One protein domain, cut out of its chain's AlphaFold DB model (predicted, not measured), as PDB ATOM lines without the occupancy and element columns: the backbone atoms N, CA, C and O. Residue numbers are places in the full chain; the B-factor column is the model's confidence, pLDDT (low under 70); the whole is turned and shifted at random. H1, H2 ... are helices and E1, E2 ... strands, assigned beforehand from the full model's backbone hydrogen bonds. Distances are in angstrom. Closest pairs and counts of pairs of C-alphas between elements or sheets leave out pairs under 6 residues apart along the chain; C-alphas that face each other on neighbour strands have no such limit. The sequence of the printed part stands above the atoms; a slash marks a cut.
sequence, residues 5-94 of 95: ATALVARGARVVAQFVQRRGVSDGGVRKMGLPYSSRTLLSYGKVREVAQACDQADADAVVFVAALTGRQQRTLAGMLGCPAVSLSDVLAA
ATOM      1  N   ALA A   5      17.840  27.573   8.572       93.25
ATOM      2  CA  ALA A   5      17.167  28.517   9.459       93.25
ATOM      3  C   ALA A   5      16.178  29.414   8.698       93.25
ATOM      4  O   ALA A   5      15.037  29.561   9.115       93.25
ATOM      5  N   THR A   6      16.577  29.957   7.546       94.12
ATOM      6  CA  THR A   6      15.694  30.782   6.708       94.12
ATOM      7  C   THR A   6      14.498  29.980   6.183       94.12
ATOM      8  O   THR A   6      13.384  30.493   6.170       94.12
ATOM      9  N   ALA A   7      14.703  28.718   5.788       93.56
ATOM     10  CA  ALA A   7      13.619  27.844   5.336       93.56
ATOM     11  C   ALA A   7      12.619  27.514   6.461       93.56
ATOM     12  O   ALA A   7      11.419  27.445   6.208       93.56
ATOM     13  N   LEU A   8      13.102  27.352   7.696       94.62
ATOM     14  CA  LEU A   8      12.262  27.142   8.878       94.62
ATOM     15  C   LEU A   8      11.477  28.408   9.252       94.62
ATOM     16  O   LEU A   8      10.276  28.332   9.491       94.62
ATOM     17  N   VAL A   9      12.121  29.579   9.228       95.50
ATOM     18  CA  VAL A   9      11.451  30.867   9.488       95.50
ATOM     19  C   VAL A   9      10.354  31.145   8.462       95.50
ATOM     20  O   VAL A   9       9.281  31.616   8.827       95.50
ATOM     21  N   ALA A  10      10.570  30.795   7.191       94.12
ATOM     22  CA  ALA A  10       9.548  30.918   6.150       94.12
ATOM     23  C   ALA A  10       8.301  30.047   6.406       94.12
ATOM     24  O   ALA A  10       7.234  30.353   5.884       94.12
ATOM     25  N   ARG A  11       8.420  28.997   7.230       92.38
ATOM     26  CA  ARG A  11       7.308  28.159   7.711       92.38
ATOM     27  C   ARG A  11       6.751  28.608   9.071       92.38
ATOM     28  O   ARG A  11       6.010  27.871   9.706       92.38
ATOM     29  N   GLY A  12       7.120  29.800   9.541       94.94
ATOM     30  CA  GLY A  12       6.642  30.362  10.807       94.94
ATOM     31  C   GLY A  12       7.394  29.877  12.048       94.94
ATOM     32  O   GLY A  12       7.023  30.247  13.160       94.94
ATOM     33  N   ALA A  13       8.462  29.088  11.894       95.25
ATOM     34  CA  ALA A  13       9.261  28.663  13.036       95.25
ATOM     35  C   ALA A  13      10.117  29.815  13.582       95.25
ATOM     36  O   ALA A  13      10.703  30.604  12.834       95.25
ATOM     37  N   ARG A  14      10.285  29.856  14.906       96.69
ATOM     38  CA  ARG A  14      11.273  30.712  15.567       96.69
ATOM     39  C   ARG A  14      12.552  29.917  15.812       96.69
ATOM     40  O   ARG A  14      12.575  29.000  16.623       96.69
ATOM     41  N   VAL A  15      13.642  30.287  15.143       96.31
ATOM     42  CA  VAL A  15      14.950  29.649  15.364       96.31
ATOM     43  C   VAL A  15      15.618  30.277  16.588       96.31
ATOM     44  O   VAL A  15      16.084  31.413  16.525       96.31
ATOM     45  N   VAL A  16      15.653  29.543  17.704       96.62
ATOM     46  CA  VAL A  16      16.192  30.028  18.990       96.62
ATOM     47  C   VAL A  16      17.705  29.829  19.145       96.62
ATOM     48  O   VAL A  16      18.349  30.589  19.861       96.62
ATOM     49  N   ALA A  17      18.291  28.849  18.452       95.62
ATOM     50  CA  ALA A  17      19.731  28.585  18.452       95.62
ATOM     51  C   ALA A  17      20.163  27.814  17.193       95.62
ATOM     52  O   ALA A  17      19.366  27.098  16.584       95.62
ATOM     53  N   GLN A  18      21.441  27.926  16.810       95.50
ATOM     54  CA  GLN A  18      22.023  27.168  15.700       95.50
ATOM     55  C   GLN A  18      23.379  26.574  16.082       95.50
ATOM     56  O   GLN A  18      24.263  27.261  16.591       95.50
ATOM     57  N   PHE A  19      23.565  25.293  15.765       95.44
ATOM     58  CA  PHE A  19      24.751  24.534  16.140       95.44
ATOM     59  C   PHE A  19      25.436  23.917  14.925       95.44
ATOM     60  O   PHE A  19      24.792  23.357  14.041       95.44
ATOM     61  N   VAL A  20      26.770  23.966  14.914       93.06
ATOM     62  CA  VAL A  20      27.598  23.303  13.900       93.06
ATOM     63  C   VAL A  20      28.656  22.453  14.595       93.06
ATOM     64  O   VAL A  20      29.426  22.947  15.415       93.06
ATOM     65  N   GLN A  21      28.720  21.166  14.250       90.88
ATOM     66  CA  GLN A  21      29.811  20.275  14.647       90.88
ATOM     67  C   GLN A  21      30.791  20.151  13.479       90.88
ATOM     68  O   GLN A  21      30.545  19.419  12.522       90.88
ATOM     69  N   ARG A  22      31.925  20.850  13.564       87.75
ATOM     70  CA  ARG A  22      33.022  20.721  12.591       87.75
ATOM     71  C   ARG A  22      33.895  19.514  12.923       87.75
ATOM     72  O   ARG A  22      33.961  19.115  14.088       87.75
ATOM     73  N   ARG A  23      34.554  18.933  11.916       86.81
ATOM     74  CA  ARG A  23      35.572  17.881  12.073       86.81
ATOM     75  C   ARG A  23      36.946  18.408  11.701       86.81
ATOM     76  O   ARG A  23      37.091  19.094  10.698       86.81
ATOM     77  N   GLY A  24      37.920  18.126  12.565       83.50
ATOM     78  CA  GLY A  24      39.310  18.507  12.354       83.50
ATOM     79  C   GLY A  24      39.961  17.686  11.242       83.50
ATOM     80  O   GLY A  24      39.614  16.523  11.024       83.50
ATOM     81  N   VAL A  25      40.929  18.302  10.570       81.62
ATOM     82  CA  VAL A  25      41.693  17.712   9.470       81.62
ATOM     83  C   VAL A  25      42.996  17.152  10.041       81.62
ATOM     84  O   VAL A  25      44.012  17.833  10.100       81.62
ATOM     85  N   SER A  26      42.943  15.917  10.532       80.25
ATOM     86  CA  SER A  26      44.129  15.095  10.805       80.25
ATOM     87  C   SER A  26      44.186  13.943   9.804       80.25
ATOM     88  O   SER A  26      43.182  13.653   9.154       80.25
ATOM     89  N   ASP A  27      45.308  13.233   9.711       72.88
ATOM     90  CA  ASP A  27      45.456  12.110   8.772       72.88
ATOM     91  C   ASP A  27      44.375  11.015   8.977       72.88
ATOM     92  O   ASP A  27      43.799  10.444   8.048       72.88
ATOM     93  N   GLY A  28      43.967  10.786  10.230       78.44
ATOM     94  CA  GLY A  28      42.791   9.969  10.558       78.44
ATOM     95  C   GLY A  28      41.441  10.675  10.356       78.44
ATOM     96  O   GLY A  28      40.449  10.017  10.040       78.44
ATOM     97  N   GLY A  29      41.383  11.993  10.552       77.94
ATOM     98  CA  GLY A  29      40.176  12.812  10.418       77.94
ATOM     99  C   GLY A  29      39.692  12.950   8.975       77.94
ATOM    100  O   GLY A  29      38.492  12.823   8.735       77.94
ATOM    101  N   VAL A  30      40.617  13.098   8.019       84.56
ATOM    102  CA  VAL A  30      40.322  13.187   6.576       84.56
ATOM    103  C   VAL A  30      39.560  11.950   6.102       84.56
ATOM    104  O   VAL A  30      38.504  12.068   5.486       84.56
ATOM    105  N   ARG A  31      40.017  10.754   6.497       84.44
ATOM    106  CA  ARG A  31      39.360   9.474   6.167       84.44
ATOM    107  C   ARG A  31      37.941   9.336   6.737       84.44
ATOM    108  O   ARG A  31      37.200   8.457   6.317       84.44
ATOM    109  N   LYS A  32      37.552  10.182   7.696       86.25
ATOM    110  CA  LYS A  32      36.254  10.144   8.390       86.25
ATOM    111  C   LYS A  32      35.358  11.342   8.057       86.25
ATOM    112  O   LYS A  32      34.335  11.517   8.715       86.25
ATOM    113  N   MET A  33      35.713  12.164   7.067       84.31
ATOM    114  CA  MET A  33      34.979  13.397   6.744       84.31
ATOM    115  C   MET A  33      33.517  13.158   6.355       84.31
ATOM    116  O   MET A  33      32.658  13.936   6.756       84.31
ATOM    117  N   GLY A  34      33.223  12.067   5.643       82.75
ATOM    118  CA  GLY A  34      31.852  11.685   5.280       82.75
ATOM    119  C   GLY A  34      31.108  10.888   6.354       82.75
ATOM    120  O   GLY A  34      29.942  10.552   6.164       82.75
ATOM    121  N   LEU A  35      31.763  10.546   7.468       86.69
ATOM    122  CA  LEU A  35      31.172   9.709   8.506       86.69
ATOM    123  C   LEU A  35      30.624  10.560   9.657       86.69
ATOM    124  O   LEU A  35      31.241  11.563  10.045       86.69
ATOM    125  N   PRO A  36      29.511  10.139  10.280       88.69
ATOM    126  CA  PRO A  36      29.037  10.776  11.497       88.69
ATOM    127  C   PRO A  36      30.047  10.614  12.639       88.69
ATOM    128  O   PRO A  36      30.913   9.737  12.636       88.69
ATOM    129  N   TYR A  37      29.946  11.463  13.660       90.88
ATOM    130  CA  TYR A  37      30.709  11.273  14.901       90.88
ATOM    131  C   TYR A  37      30.224  10.069  15.699       90.88
ATOM    132  O   TYR A  37      30.995   9.428  16.405       90.88
ATOM    133  N   SER A  38      28.939   9.772  15.561       92.81
ATOM    134  CA  SER A  38      28.249   8.675  16.211       92.81
ATOM    135  C   SER A  38      27.154   8.203  15.273       92.81
ATOM    136  O   SER A  38      26.349   9.005  14.802       92.81
ATOM    137  N   SER A  39      27.075   6.900  15.028       92.94
ATOM    138  CA  SER A  39      25.976   6.321  14.248       92.94
ATOM    139  C   SER A  39      24.611   6.525  14.917       92.94
ATOM    140  O   SER A  39      23.588   6.495  14.235       92.94
ATOM    141  N   ARG A  40      24.581   6.765  16.237       94.19
ATOM    142  CA  ARG A  40      23.350   6.955  17.020       94.19
ATOM    143  C   ARG A  40      22.840   8.393  17.041       94.19
ATOM    144  O   ARG A  40      21.637   8.591  17.131       94.19
ATOM    145  N   THR A  41      23.740   9.370  16.986       95.69
ATOM    146  CA  THR A  41      23.412  10.784  17.247       95.69
ATOM    147  C   THR A  41      23.883  11.736  16.153       95.69
ATOM    148  O   THR A  41      23.577  12.919  16.222       95.69
ATOM    149  N   LEU A  42      24.667  11.258  15.180       95.25
ATOM    150  CA  LEU A  42      25.420  12.028  14.174       95.25
ATOM    151  C   LEU A  42      26.498  12.967  14.744       95.25
ATOM    152  O   LEU A  42      27.564  13.124  14.145       95.25
ATOM    153  N   LEU A  43      26.253  13.525  15.926       95.31
ATOM    154  CA  LEU A  43      27.103  14.425  16.693       95.31
ATOM    155  C   LEU A  43      27.909  13.677  17.756       95.31
ATOM    156  O   LEU A  43      27.580  12.551  18.138       95.31
ATOM    157  N   SER A  44      28.950  14.326  18.274       95.25
ATOM    158  CA  SER A  44      29.606  13.861  19.499       95.25
ATOM    159  C   SER A  44      28.652  13.970  20.697       95.25
ATOM    160  O   SER A  44      27.775  14.833  20.719       95.25
ATOM    161  N   TYR A  45      28.840  13.142  21.729       94.81
ATOM    162  CA  TYR A  45      28.038  13.231  22.958       94.81
ATOM    163  C   TYR A  45      28.133  14.599  23.635       94.81
ATOM    164  O   TYR A  45      27.123  15.107  24.115       94.81
ATOM    165  N   GLY A  46      29.326  15.207  23.642       96.56
ATOM    166  CA  GLY A  46      29.522  16.554  24.182       96.56
ATOM    167  C   GLY A  46      28.649  17.579  23.464       96.56
ATOM    168  O   GLY A  46      27.981  18.375  24.113       96.56
ATOM    169  N   LYS A  47      28.559  17.486  22.132       96.62
ATOM    170  CA  LYS A  47      27.693  18.376  21.361       96.62
ATOM    171  C   LYS A  47      26.211  18.117  21.598       96.62
ATOM    172  O   LYS A  47      25.454  19.071  21.672       96.62
ATOM    173  N   VAL A  48      25.795  16.860  21.756       97.69
ATOM    174  CA  VAL A  48      24.397  16.558  22.112       97.69
ATOM    175  C   VAL A  48      24.031  17.186  23.459       97.69
ATOM    176  O   VAL A  48      22.958  17.761  23.570       97.69
ATOM    177  N   ARG A  49      24.929  17.146  24.454       97.56
ATOM    178  CA  ARG A  49      24.702  17.801  25.754       97.56
ATOM    179  C   ARG A  49      24.607  19.321  25.643       97.56
ATOM    180  O   ARG A  49      23.725  19.904  26.256       97.56
ATOM    181  N   GLU A  50      25.479  19.944  24.852       98.06
ATOM    182  CA  GLU A  50      25.425  21.390  24.587       98.06
ATOM    183  C   GLU A  50      24.079  21.790  23.962       98.06
ATOM    184  O   GLU A  50      23.460  22.758  24.394       98.06
ATOM    185  N   VAL A  51      23.596  21.016  22.984       98.06
ATOM    186  CA  VAL A  51      22.291  21.263  22.353       98.06
ATOM    187  C   VAL A  51      21.153  21.038  23.350       98.06
ATOM    188  O   VAL A  51      20.277  21.885  23.438       98.06
ATOM    189  N   ALA A  52      21.182  19.955  24.134       98.25
ATOM    190  CA  ALA A  52      20.158  19.672  25.142       98.25
ATOM    191  C   ALA A  52      20.042  20.801  26.179       98.25
ATOM    192  O   ALA A  52      18.943  21.226  26.513       98.25
ATOM    193  N   GLN A  53      21.175  21.338  26.638       98.19
ATOM    194  CA  GLN A  53      21.189  22.482  27.547       98.19
ATOM    195  C   GLN A  53      20.562  23.728  26.908       98.19
ATOM    196  O   GLN A  53      19.830  24.456  27.568       98.19
ATOM    197  N   ALA A  54      20.836  23.985  25.629       97.62
ATOM    198  CA  ALA A  54      20.224  25.109  24.931       97.62
ATOM    199  C   ALA A  54      18.721  24.913  24.700       97.62
ATOM    200  O   ALA A  54      17.977  25.886  24.755       97.62
ATOM    201  N   CYS A  55      18.274  23.675  24.466       98.00
ATOM    202  CA  CYS A  55      16.854  23.345  24.391       98.00
ATOM    203  C   CYS A  55      16.143  23.663  25.707       98.00
ATOM    204  O   CYS A  55      15.127  24.345  25.677       98.00
ATOM    205  N   ASP A  56      16.712  23.240  26.835       97.38
ATOM    206  CA  ASP A  56      16.177  23.511  28.174       97.38
ATOM    207  C   ASP A  56      16.117  25.020  28.476       97.38
ATOM    208  O   ASP A  56      15.087  25.551  28.873       97.38
ATOM    209  N   GLN A  57      17.198  25.754  28.194       97.62
ATOM    210  CA  GLN A  57      17.266  27.199  28.448       97.62
ATOM    211  C   GLN A  57      16.328  28.033  27.570       97.62
ATOM    212  O   GLN A  57      15.904  29.113  27.981       97.62
ATOM    213  N   ALA A  58      16.067  27.578  26.346       96.25
ATOM    214  CA  ALA A  58      15.258  28.301  25.372       96.25
ATOM    215  C   ALA A  58      13.812  27.796  25.287       96.25
ATOM    216  O   ALA A  58      13.069  28.331  24.464       96.25
ATOM    217  N   ASP A  59      13.445  26.789  26.088       95.94
ATOM    218  CA  ASP A  59      12.167  26.068  26.007       95.94
ATOM    219  C   ASP A  59      11.853  25.633  24.564       95.94
ATOM    220  O   ASP A  59      10.839  25.983  23.965       95.94
ATOM    221  N   ALA A  60      12.821  24.964  23.932       97.62
ATOM    222  CA  ALA A  60      12.731  24.628  22.518       97.62
ATOM    223  C   ALA A  60      11.771  23.453  22.269       97.62
ATOM    224  O   ALA A  60      11.984  22.349  22.772       97.62
ATOM    225  N   ASP A  61      10.803  23.649  21.369       97.69
ATOM    226  CA  ASP A  61       9.827  22.614  21.002       97.69
ATOM    227  C   ASP A  61      10.438  21.437  20.225       97.69
ATOM    228  O   ASP A  61       9.928  20.318  20.271       97.69
ATOM    229  N   ALA A  62      11.507  21.674  19.456       97.69
ATOM    230  CA  ALA A  62      12.152  20.651  18.637       97.69
ATOM    231  C   ALA A  62      13.582  21.027  18.228       97.69
ATOM    232  O   ALA A  62      13.944  22.200  18.110       97.69
ATOM    233  N   VAL A  63      14.378  20.007  17.894       98.25
ATOM    234  CA  VAL A  63      15.678  20.160  17.228       98.25
ATOM    235  C   VAL A  63      15.591  19.639  15.800       98.25
ATOM    236  O   VAL A  63      15.317  18.461  15.560       98.25
ATOM    237  N   VAL A  64      15.898  20.514  14.841       97.94
ATOM    238  CA  VAL A  64      15.922  20.171  13.416       97.94
ATOM    239  C   VAL A  64      17.347  19.859  12.966       97.94
ATOM    240  O   VAL A  64      18.247  20.699  13.044       97.94
ATOM    241  N   PHE A  65      17.552  18.654  12.443       97.38
ATOM    242  CA  PHE A  65      18.805  18.224  11.836       97.38
ATOM    243  C   PHE A  65      18.759  18.437  10.325       97.38
ATOM    244  O   PHE A  65      17.854  17.968   9.646       97.38
ATOM    245  N   VAL A  66      19.775  19.106   9.772       95.12
ATOM    246  CA  VAL A  66      19.903  19.263   8.310       95.12
ATOM    247  C   VAL A  66      20.098  17.909   7.622       95.12
ATOM    248  O   VAL A  66      19.593  17.692   6.525       95.12
ATOM    249  N   ALA A  67      20.822  16.991   8.265       93.50
ATOM    250  CA  ALA A  67      20.971  15.622   7.789       93.50
ATOM    251  C   ALA A  67      19.710  14.800   8.092       93.50
ATOM    252  O   ALA A  67      19.123  14.939   9.165       93.50
ATOM    253  N   ALA A  68      19.349  13.902   7.173       95.12
ATOM    254  CA  ALA A  68      18.267  12.950   7.387       95.12
ATOM    255  C   ALA A  68      18.560  12.050   8.595       95.12
ATOM    256  O   ALA A  68      19.658  11.496   8.727       95.12
ATOM    257  N   LEU A  69      17.564  11.898   9.461       97.12
ATOM    258  CA  LEU A  69      17.621  11.008  10.606       97.12
ATOM    259  C   LEU A  69      16.851   9.726  10.304       97.12
ATOM    260  O   LEU A  69      15.720   9.741   9.833       97.12
ATOM    261  N   THR A  70      17.433   8.591  10.667       96.88
ATOM    262  CA  THR A  70      16.667   7.346  10.780       96.88
ATOM    263  C   THR A  70      15.725   7.425  11.985       96.88
ATOM    264  O   THR A  70      16.057   8.052  12.994       96.88
ATOM    265  N   GLY A  71      14.610   6.689  11.970       97.25
ATOM    266  CA  GLY A  71      13.696   6.649  13.124       97.25
ATOM    267  C   GLY A  71      14.368   6.195  14.432       97.25
ATOM    268  O   GLY A  71      13.992   6.627  15.520       97.25
ATOM    269  N   ARG A  72      15.423   5.367  14.354       97.19
ATOM    270  CA  ARG A  72      16.236   4.999  15.528       97.19
ATOM    271  C   ARG A  72      17.022   6.192  16.078       97.19
ATOM    272  O   ARG A  72      17.106   6.342  17.297       97.19
ATOM    273  N   GLN A  73      17.609   7.006  15.203       98.19
ATOM    274  CA  GLN A  73      18.335   8.215  15.596       98.19
ATOM    275  C   GLN A  73      17.381   9.252  16.179       98.19
ATOM    276  O   GLN A  73      17.681   9.766  17.247       98.19
ATOM    277  N   GLN A  74      16.216   9.479  15.561       98.25
ATOM    278  CA  GLN A  74      15.185  10.387  16.082       98.25
ATOM    279  C   GLN A  74      14.793  10.019  17.517       98.25
ATOM    280  O   GLN A  74      14.890  10.853  18.409       98.25
ATOM    281  N   ARG A  75      14.459   8.744  17.779       98.12
ATOM    282  CA  ARG A  75      14.122   8.277  19.138       98.12
ATOM    283  C   ARG A  75      15.273   8.434  20.129       98.12
ATOM    284  O   ARG A  75      15.057   8.850  21.262       98.12
ATOM    285  N   THR A  76      16.492   8.094  19.710       98.12
ATOM    286  CA  THR A  76      17.676   8.206  20.578       98.12
ATOM    287  C   THR A  76      17.962   9.664  20.926       98.12
ATOM    288  O   THR A  76      18.197   9.983  22.085       98.12
ATOM    289  N   LEU A  77      17.931  10.548  19.929       98.38
ATOM    290  CA  LEU A  77      18.171  11.975  20.096       98.38
ATOM    291  C   LEU A  77      17.065  12.631  20.916       98.38
ATOM    292  O   LEU A  77      17.394  13.382  21.822       98.38
ATOM    293  N   ALA A  78      15.795  12.297  20.677       98.31
ATOM    294  CA  ALA A  78      14.683  12.844  21.449       98.31
ATOM    295  C   ALA A  78      14.832  12.555  22.950       98.31
ATOM    296  O   ALA A  78      14.728  13.461  23.771       98.31
ATOM    297  N   GLY A  79      15.193  11.317  23.310       97.94
ATOM    298  CA  GLY A  79      15.461  10.962  24.706       97.94
ATOM    299  C   GLY A  79      16.678  11.673  25.315       97.94
ATOM    300  O   GLY A  79      16.735  11.849  26.525       97.94
ATOM    301  N   MET A  80      17.654  12.084  24.500       98.00
ATOM    302  CA  MET A  80      18.843  12.805  24.972       98.00
ATOM    303  C   MET A  80      18.659  14.324  25.029       98.00
ATOM    304  O   MET A  80      19.347  14.978  25.808       98.00
ATOM    305  N   LEU A  81      17.804  14.878  24.170       98.25
ATOM    306  CA  LEU A  81      17.583  16.316  24.020       98.25
ATOM    307  C   LEU A  81      16.425  16.826  24.883       98.25
ATOM    308  O   LEU A  81      16.388  18.012  25.172       98.25
ATOM    309  N   GLY A  82      15.495  15.950  25.279       97.44
ATOM    310  CA  GLY A  82      14.293  16.329  26.030       97.44
ATOM    311  C   GLY A  82      13.135  16.819  25.153       97.44
ATOM    312  O   GLY A  82      12.023  16.957  25.647       97.44
ATOM    313  N   CYS A  83      13.361  17.001  23.851       98.12
ATOM    314  CA  CYS A  83      12.358  17.396  22.863       98.12
ATOM    315  C   CYS A  83      12.508  16.566  21.568       98.12
ATOM    316  O   CYS A  83      13.561  15.955  21.341       98.12
ATOM    317  N   PRO A  84      11.495  16.529  20.685       98.19
ATOM    318  CA  PRO A  84      11.588  15.881  19.380       98.19
ATOM    319  C   PRO A  84      12.830  16.280  18.568       98.19
ATOM    320  O   PRO A  84      13.190  17.453  18.468       98.19
ATOM    321  N   ALA A  85      13.458  15.284  17.939       98.31
ATOM    322  CA  ALA A  85      14.525  15.471  16.961       98.31
ATOM    323  C   ALA A  85      14.024  15.040  15.581       98.31
ATOM    324  O   ALA A  85      13.653  13.878  15.400       98.31
ATOM    325  N   VAL A  86      14.028  15.956  14.613       97.69
ATOM    326  CA  VAL A  86      13.436  15.744  13.281       97.69
ATOM    327  C   VAL A  86      14.412  16.101  12.165       97.69
ATOM    328  O   VAL A  86      15.319  16.914  12.354       97.69
ATOM    329  N   SER A  87      14.240  15.489  10.994       97.62
ATOM    330  CA  SER A  87      15.010  15.861   9.805       97.62
ATOM    331  C   SER A  87      14.417  17.119   9.181       97.62
ATOM    332  O   SER A  87      13.199  17.270   9.119       97.62
ATOM    333  N   LEU A  88      15.259  17.991   8.630       96.25
ATOM    334  CA  LEU A  88      14.797  19.156   7.876       96.25
ATOM    335  C   LEU A  88      13.910  18.735   6.698       96.25
ATOM    336  O   LEU A  88      12.892  19.368   6.460       96.25
ATOM    337  N   SER A  89      14.261  17.652   5.997       95.31
ATOM    338  CA  SER A  89      13.446  17.103   4.905       95.31
ATOM    339  C   SER A  89      12.012  16.813   5.329       95.31
ATOM    340  O   SER A  89      11.092  17.111   4.579       95.31
ATOM    341  N   ASP A  90      11.828  16.282   6.537       94.06
ATOM    342  CA  ASP A  90      10.524  15.858   7.041       94.06
ATOM    343  C   ASP A  90       9.668  17.092   7.365       94.06
ATOM    344  O   ASP A  90       8.489  17.136   7.036       94.06
ATOM    345  N   VAL A  91      10.289  18.141   7.919       93.19
ATOM    346  CA  VAL A  91       9.636  19.436   8.184       93.19
ATOM    347  C   VAL A  91       9.286  20.171   6.890       93.19
ATOM    348  O   VAL A  91       8.258  20.831   6.812       93.19
ATOM    349  N   LEU A  92      10.143  20.089   5.869       91.50
ATOM    350  CA  LEU A  92       9.908  20.751   4.584       91.50
ATOM    351  C   LEU A  92       8.933  19.988   3.676       91.50
ATOM    352  O   LEU A  92       8.441  20.579   2.719       91.50
ATOM    353  N   ALA A  93       8.696  18.703   3.938       90.25
ATOM    354  CA  ALA A  93       7.705  17.889   3.238       90.25
ATOM    355  C   ALA A  93       6.317  17.940   3.897       90.25
ATOM    356  O   ALA A  93       5.343  17.530   3.275       90.25
ATOM    357  N   ALA A  94       6.233  18.407   5.145       78.44
ATOM    358  CA  ALA A  94       4.970  18.714   5.795       78.44
ATOM    359  C   ALA A  94       4.451  20.071   5.283       78.44
ATOM    360  O   ALA A  94       5.174  21.077   5.333       78.44
TER     361      ALA A  94
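Overview. This is residues 5 to 94 of the 95 residues of the protein "GTP-bdg_N domain-containing protein" of Streptomyces sp. SID8377 (UniProt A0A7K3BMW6). A small core of two short parallel strands, E1 and E2, has H4 packed on E2 and H3 crossing H4 steeply, while a long loop runs out to H2 and the chain then folds back to H3; residues 26 to 31, of which 27 to 30 belong to H2, stick out. H1 lies toward the end of the long axis away from H2, near H5, which follows E2 directly. The printed part has 90 residues, with five named helices and two named strands in the order H1 H2 H3 E1 H4 E2 H5, mostly helix. It is compact, with a radius of gyration of the C-alphas of 13.7 A, yet elongated in outline, spanning 43 by 25 by 23 A.

Along the chain. H1, residues 5 to 9, begins at C-alpha 5 (17.167, 28.517, 9.459). H2 is residues 27 to 30. H3, residues 45 to 58, is 19.9 A long. E1 is residues 63 to 65, H4 residues 71 to 81, 15.1 A long, and E2 residues 85 to 87. H5, residues 88 to 93, ends at C-alpha 93 (7.705, 17.889, 3.238).

Arrangement. E1 and E2 are parallel neighbours; N 65 and O 86 are 2.8 A apart, and N 86 and O 63 3.0 A, within hydrogen-bond range. E1, H4 and E2 form a strand-helix-strand unit, two parallel neighbour strands with a helix between, with a right-handed crossover. The closest C-alphas of H4 and E2, those of Gln 74 and Ala 85, are 5.2 A apart. H3 and H4 touch, closest at the C-alphas of Ala 52 and Leu 81, 4.4 A, at a steep tilt of 63 degrees, the same way. H1 and H5 are near each other, with 7 pairs of C-alphas within 10 A. H2 is apart from H3. In H1, H3, H4 and H5 every O i to N i+4 pair is within hydrogen-bond range; H2 is too short for one.

Size, cuts and confidence. The C-alphas of Gly 12 and Asp 27 are the two farthest apart, 42.9 A. The links H1 to H2 and H2 to H3 are long, with 17 and 14 residues. The printed part has no cut. Its mean pLDDT is 93.7, and no printed residue is under 70.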